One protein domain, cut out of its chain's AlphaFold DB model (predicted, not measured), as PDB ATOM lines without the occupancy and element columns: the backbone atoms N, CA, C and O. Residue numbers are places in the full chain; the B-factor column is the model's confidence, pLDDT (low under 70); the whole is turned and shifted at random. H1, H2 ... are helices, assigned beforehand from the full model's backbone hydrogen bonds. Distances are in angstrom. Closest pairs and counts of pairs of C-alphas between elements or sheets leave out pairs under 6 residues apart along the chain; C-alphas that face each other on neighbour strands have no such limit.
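This is residues 10 to 55 of the 75 residues of the protein "Small integral membrane protein" of uncultured Clostridium sp (UniProt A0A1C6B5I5). Two helices, H1 and then H2, make the arms of an open V, joined at its point by a short link and with no contact between the arms. Residues 10 to 21 and 34 to 55 stand free, leaving the space between the arms empty. The 46 printed residues, with two named helices and no named strand, are all helix in class. The whole is extended, with a radius of gyration of the C-alphas of 14.9 A, and flat, spanning 39 by 30 by 11 A.

H1, residues 11 to 27, and H2, residues 36 to 54, are apart, with no C-alpha of the one within 8 A of the other. In H1 and H2 every O i to N i+4 pair is within hydrogen-bond range.

H1 begins at C-alpha 11 (-7.576, -19.965, 32.453) and is 24.4 A long from first to last C-alpha. H2 is 27.1 A long and ends at C-alpha 54 (-13.765, -36.650, 2.418).

The C-alphas farthest apart, those of Phe 28 and Ser 55, are 41.7 A apart. The printed part has no cut. The link from H1 to H2, 8 residues, is short. Mean pLDDT of the printed part is 91.1, and no printed residue is under 70.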
ATOM      1  N   ASN A  10      -4.353 -18.717  35.732       94.31
ATOM      2  CA  ASN A  10      -4.387 -19.633  34.596       94.31
ATOM      3  C   ASN A  10      -5.837 -19.984  34.210       94.31
ATOM      4  O   ASN A  10      -6.553 -20.621  34.984       94.31
ATOM      5  N   TYR A  11      -6.250 -19.633  32.990       93.38
ATOM      6  CA  TYR A  11      -7.576 -19.965  32.453       93.38
ATOM      7  C   TYR A  11      -7.839 -21.472  32.369       93.38
ATOM      8  O   TYR A  11      -8.954 -21.911  32.638       93.38
ATOM      9  N   GLY A  12      -6.817 -22.277  32.065       94.25
ATOM     10  CA  GLY A  12      -6.940 -23.733  32.025       94.25
ATOM     11  C   GLY A  12      -7.290 -24.330  33.390       94.25
ATOM     12  O   GLY A  12      -8.050 -25.296  33.460       94.25
ATOM     13  N   LEU A  13      -6.807 -23.722  34.483       94.56
ATOM     14  CA  LEU A  13      -7.169 -24.132  35.843       94.56
ATOM     15  C   LEU A  13      -8.654 -23.883  36.105       94.56
ATOM     16  O   LEU A  13      -9.341 -24.780  36.586       94.56
ATOM     17  N   TRP A  14      -9.153 -22.696  35.762       95.50
ATOM     18  CA  TRP A  14     -10.567 -22.364  35.936       95.50
ATOM     19  C   TRP A  14     -11.470 -23.244  35.079       95.50
ATOM     20  O   TRP A  14     -12.438 -23.793  35.595       95.50
ATOM     21  N   LEU A  15     -11.121 -23.454  33.808       95.62
ATOM     22  CA  LEU A  15     -11.860 -24.351  32.920       95.62
ATOM     23  C   LEU A  15     -11.939 -25.775  33.491       95.62
ATOM     24  O   LEU A  15     -13.011 -26.380  33.508       95.62
ATOM     25  N   SER A  16     -10.821 -26.287  34.011       95.50
ATOM     26  CA  SER A  16     -10.770 -27.608  34.648       95.50
ATOM     27  C   SER A  16     -11.632 -27.663  35.911       95.50
ATOM     28  O   SER A  16     -12.349 -28.636  36.122       95.50
ATOM     29  N   LEU A  17     -11.604 -26.610  36.735       96.00
ATOM     30  CA  LEU A  17     -12.400 -26.530  37.958       96.00
ATOM     31  C   LEU A  17     -13.903 -26.519  37.651       96.00
ATOM     32  O   LEU A  17     -14.657 -27.266  38.269       96.00
ATOM     33  N   PHE A  18     -14.339 -25.732  36.667       94.31
ATOM     34  CA  PHE A  18     -15.739 -25.719  36.236       94.31
ATOM     35  C   PHE A  18     -16.169 -27.050  35.615       94.31
ATOM     36  O   PHE A  18     -17.263 -27.532  35.905       94.31
ATOM     37  N   SER A  19     -15.296 -27.685  34.830       92.81
ATOM     38  CA  SER A  19     -15.555 -29.021  34.276       92.81
ATOM     39  C   SER A  19     -15.741 -30.058  35.387       92.81
ATOM     40  O   SER A  19     -16.689 -30.840  35.353       92.81
ATOM     41  N   LEU A  20     -14.886 -30.021  36.415       94.75
ATOM     42  CA  LEU A  20     -14.994 -30.897  37.581       94.75
ATOM     43  C   LEU A  20     -16.323 -30.694  38.319       94.75
ATOM     44  O   LEU A  20     -16.968 -31.674  38.683       94.75
ATOM     45  N   ILE A  21     -16.755 -29.445  38.509       93.38
ATOM     46  CA  ILE A  21     -18.053 -29.143  39.129       93.38
ATOM     47  C   ILE A  21     -19.195 -29.752  38.306       93.38
ATOM     48  O   ILE A  21     -20.058 -30.410  38.879       93.38
ATOM     49  N   GLY A  22     -19.184 -29.596  36.979       88.69
ATOM     50  CA  GLY A  22     -20.202 -30.185  36.102       88.69
ATOM     51  C   GLY A  22     -20.280 -31.712  36.210       88.69
ATOM     52  O   GLY A  22     -21.372 -32.266  36.327       88.69
ATOM     53  N   ILE A  23     -19.124 -32.387  36.250       89.12
ATOM     54  CA  ILE A  23     -19.040 -33.846  36.432       89.12
ATOM     55  C   ILE A  23     -19.592 -34.260  37.800       89.12
ATOM     56  O   ILE A  23     -20.366 -35.209  37.889       89.12
ATOM     57  N   LEU A  24     -19.228 -33.542  38.867       93.38
ATOM     58  CA  LEU A  24     -19.716 -33.832  40.216       93.38
ATOM     59  C   LEU A  24     -21.233 -33.657  40.313       93.38
ATOM     60  O   LEU A  24     -21.908 -34.530  40.846       93.38
ATOM     61  N   LEU A  25     -21.780 -32.567  39.770       90.94
ATOM     62  CA  LEU A  25     -23.224 -32.328  39.750       90.94
ATOM     63  C   LEU A  25     -23.970 -33.461  39.038       90.94
ATOM     64  O   LEU A  25     -24.959 -33.964  39.571       90.94
ATOM     65  N   ASN A  26     -23.455 -33.919  37.894       86.44
ATOM     66  CA  ASN A  26     -24.027 -35.060  37.185       86.44
ATOM     67  C   ASN A  26     -23.945 -36.357  38.014       86.44
ATOM     68  O   ASN A  26     -24.940 -37.066  38.137       86.44
ATOM     69  N   ALA A  27     -22.808 -36.618  38.669       87.44
ATOM     70  CA  ALA A  27     -22.631 -37.779  39.547       87.44
ATOM     71  C   ALA A  27     -23.573 -37.769  40.768       87.44
ATOM     72  O   ALA A  27     -23.978 -38.829  41.239       87.44
ATOM     73  N   PHE A  28     -23.957 -36.587  41.259       92.75
ATOM     74  CA  PHE A  28     -24.952 -36.420  42.325       92.75
ATOM     75  C   PHE A  28     -26.409 -36.439  41.824       92.75
ATOM     76  O   PHE A  28     -27.325 -36.204  42.611       92.75
ATOM     77  N   GLY A  29     -26.649 -36.720  40.539       85.62
ATOM     78  CA  GLY A  29     -27.992 -36.808  39.956       85.62
ATOM     79  C   GLY A  29     -28.623 -35.456  39.618       85.62
ATOM     80  O   GLY A  29     -29.815 -35.389  39.315       85.62
ATOM     81  N   VAL A  30     -27.847 -34.369  39.647       87.50
ATOM     82  CA  VAL A  30     -28.289 -33.070  39.134       87.50
ATOM     83  C   VAL A  30     -28.139 -33.101  37.617       87.50
ATOM     84  O   VAL A  30     -27.055 -32.883  37.067       87.50
ATOM     85  N   ASN A  31     -29.246 -33.373  36.928       73.88
ATOM     86  CA  ASN A  31     -29.334 -33.331  35.469       73.88
ATOM     87  C   ASN A  31     -29.299 -31.874  34.981       73.88
ATOM     88  O   ASN A  31     -30.323 -31.293  34.635       73.88
ATOM     89  N   PHE A  32     -28.115 -31.256  35.015       76.38
ATOM     90  CA  PHE A  32     -27.893 -29.904  34.487       76.38
ATOM     91  C   PHE A  32     -27.679 -29.906  32.963       76.38
ATOM     92  O   PHE A  32     -27.891 -28.889  32.305       76.38
ATOM     93  N   VAL A  33     -27.242 -31.042  32.411       78.19
ATOM     94  CA  VAL A  33     -27.013 -31.223  30.977       78.19
ATOM     95  C   VAL A  33     -28.328 -31.667  30.326       78.19
ATOM     96  O   VAL A  33     -28.883 -32.673  30.772       78.19
ATOM     97  N   PRO A  34     -28.826 -30.957  29.296       82.06
ATOM     98  CA  PRO A  34     -29.998 -31.381  28.534       82.06
ATOM     99  C   PRO A  34     -29.780 -32.759  27.906       82.06
ATOM    100  O   PRO A  34     -28.667 -33.075  27.477       82.06
ATOM    101  N   GLU A  35     -30.829 -33.568  27.810       80.19
ATOM    102  CA  GLU A  35     -30.753 -34.919  27.233       80.19
ATOM    103  C   GLU A  35     -30.310 -34.875  25.755       80.19
ATOM    104  O   GLU A  35     -29.582 -35.738  25.263       80.19
ATOM    105  N   GLU A  36     -30.634 -33.780  25.069       86.69
ATOM    106  CA  GLU A  36     -30.257 -33.498  23.688       86.69
ATOM    107  C   GLU A  36     -28.762 -33.185  23.521       86.69
ATOM    108  O   GLU A  36     -28.264 -33.161  22.394       86.69
ATOM    109  N   TYR A  37     -28.008 -32.963  24.606       86.12
ATOM    110  CA  TYR A  37     -26.576 -32.655  24.534       86.12
ATOM    111  C   TYR A  37     -25.796 -33.753  23.813       86.12
ATOM    112  O   TYR A  37     -24.950 -33.472  22.959       86.12
ATOM    113  N   THR A  38     -26.110 -35.013  24.110       88.06
ATOM    114  CA  THR A  38     -25.515 -36.164  23.429       88.06
ATOM    115  C   THR A  38     -25.905 -36.187  21.956       88.06
ATOM    116  O   THR A  38     -25.055 -36.434  21.106       88.06
ATOM    117  N   GLN A  39     -27.161 -35.877  21.629       93.06
ATOM    118  CA  GLN A  39     -27.637 -35.857  20.247       93.06
ATOM    119  C   GLN A  39     -26.939 -34.773  19.417       93.06
ATOM    120  O   GLN A  39     -26.456 -35.055  18.322       93.06
ATOM    121  N   ILE A  40     -26.829 -33.554  19.951       93.56
ATOM    122  CA  ILE A  40     -26.152 -32.431  19.291       93.56
ATOM    123  C   ILE A  40     -24.658 -32.732  19.135       93.56
ATOM    124  O   ILE A  40     -24.097 -32.536  18.057       93.56
ATOM    125  N   THR A  41     -24.020 -33.265  20.181       93.50
ATOM    126  CA  THR A  41     -22.603 -33.650  20.144       93.50
ATOM    127  C   THR A  41     -22.357 -34.717  19.081       93.50
ATOM    128  O   THR A  41     -21.456 -34.568  18.258       93.50
ATOM    129  N   ASN A  42     -23.197 -35.752  19.027       95.50
ATOM    130  CA  ASN A  42     -23.107 -36.801  18.016       95.50
ATOM    131  C   ASN A  42     -23.329 -36.260  16.599       95.50
ATOM    132  O   ASN A  42     -22.624 -36.675  15.684       95.50
ATOM    133  N   ALA A  43     -24.260 -35.323  16.407       96.62
ATOM    134  CA  ALA A  43     -24.486 -34.694  15.109       96.62
ATOM    135  C   ALA A  43     -23.248 -33.916  14.631       96.62
ATOM    136  O   ALA A  43     -22.823 -34.078  13.489       96.62
ATOM    137  N   ILE A  44     -22.626 -33.128  15.515       97.12
ATOM    138  CA  ILE A  44     -21.384 -32.404  15.204       97.12
ATOM    139  C   ILE A  44     -20.259 -33.394  14.879       97.12
ATOM    140  O   ILE A  44     -19.594 -33.249  13.856       97.12
ATOM    141  N   LEU A  45     -20.070 -34.427  15.706       96.56
ATOM    142  CA  LEU A  45     -19.055 -35.457  15.473       96.56
ATOM    143  C   LEU A  45     -19.277 -36.195  14.150       96.56
ATOM    144  O   LEU A  45     -18.314 -36.434  13.432       96.56
ATOM    145  N   ALA A  46     -20.521 -36.509  13.789       97.50
ATOM    146  CA  ALA A  46     -20.839 -37.147  12.515       97.50
ATOM    147  C   ALA A  46     -20.428 -36.274  11.319       97.50
ATOM    148  O   ALA A  46     -19.830 -36.784  10.371       97.50
ATOM    149  N   VAL A  47     -20.682 -34.961  11.382       97.19
ATOM    150  CA  VAL A  47     -20.232 -34.009  10.352       97.19
ATOM    151  C   VAL A  47     -18.706 -33.967  10.275       97.19
ATOM    152  O   VAL A  47     -18.152 -34.008   9.181       97.19
ATOM    153  N   LEU A  48     -18.017 -33.933  11.418       95.31
ATOM    154  CA  LEU A  48     -16.552 -33.931  11.465       95.31
ATOM    155  C   LEU A  48     -15.947 -35.229  10.918       95.31
ATOM    156  O   LEU A  48     -14.971 -35.185  10.178       95.31
ATOM    157  N   ILE A  49     -16.546 -36.380  11.229       94.94
ATOM    158  CA  ILE A  49     -16.139 -37.677  10.678       94.94
ATOM    159  C   ILE A  49     -16.316 -37.680   9.161       94.94
ATOM    160  O   ILE A  49     -15.392 -38.054   8.444       94.94
ATOM    161  N   ALA A  50     -17.473 -37.238   8.660       96.06
ATOM    162  CA  ALA A  50     -17.715 -37.148   7.224       96.06
ATOM    163  C   ALA A  50     -16.709 -36.211   6.538       96.06
ATOM    164  O   ALA A  50     -16.148 -36.573   5.508       96.06
ATOM    165  N   ALA A  51     -16.421 -35.051   7.139       93.38
ATOM    166  CA  ALA A  51     -15.393 -34.133   6.657       93.38
ATOM    167  C   ALA A  51     -14.003 -34.792   6.627       93.38
ATOM    168  O   ALA A  51     -13.296 -34.657   5.635       93.38
ATOM    169  N   GLY A  52     -13.645 -35.562   7.659       90.12
ATOM    170  CA  GLY A  52     -12.387 -36.312   7.728       90.12
ATOM    171  C   GLY A  52     -12.266 -37.439   6.703       90.12
ATOM    172  O   GLY A  52     -11.179 -37.692   6.199       90.12
ATOM    173  N   ILE A  53     -13.374 -38.108   6.373       91.56
ATOM    174  CA  ILE A  53     -13.406 -39.144   5.327       91.56
ATOM    175  C   ILE A  53     -13.233 -38.521   3.937       91.56
ATOM    176  O   ILE A  53     -12.600 -39.125   3.075       91.56
ATOM    177  N   ILE A  54     -13.825 -37.345   3.709       90.88
ATOM    178  CA  ILE A  54     -13.765 -36.650   2.418       90.88
ATOM    179  C   ILE A  54     -12.408 -35.959   2.217       90.88
ATOM    180  O   ILE A  54     -11.943 -35.893   1.082       90.88
ATOM    181  N   SER A  55     -11.778 -35.458   3.285       89.06
ATOM    182  CA  SER A  55     -10.479 -34.779   3.204       89.06
ATOM    183  C   SER A  55      -9.363 -35.712   2.736       89.06
ATOM    184  O   SER A  55      -9.303 -36.878   3.135       89.06
TER     185      SER A  55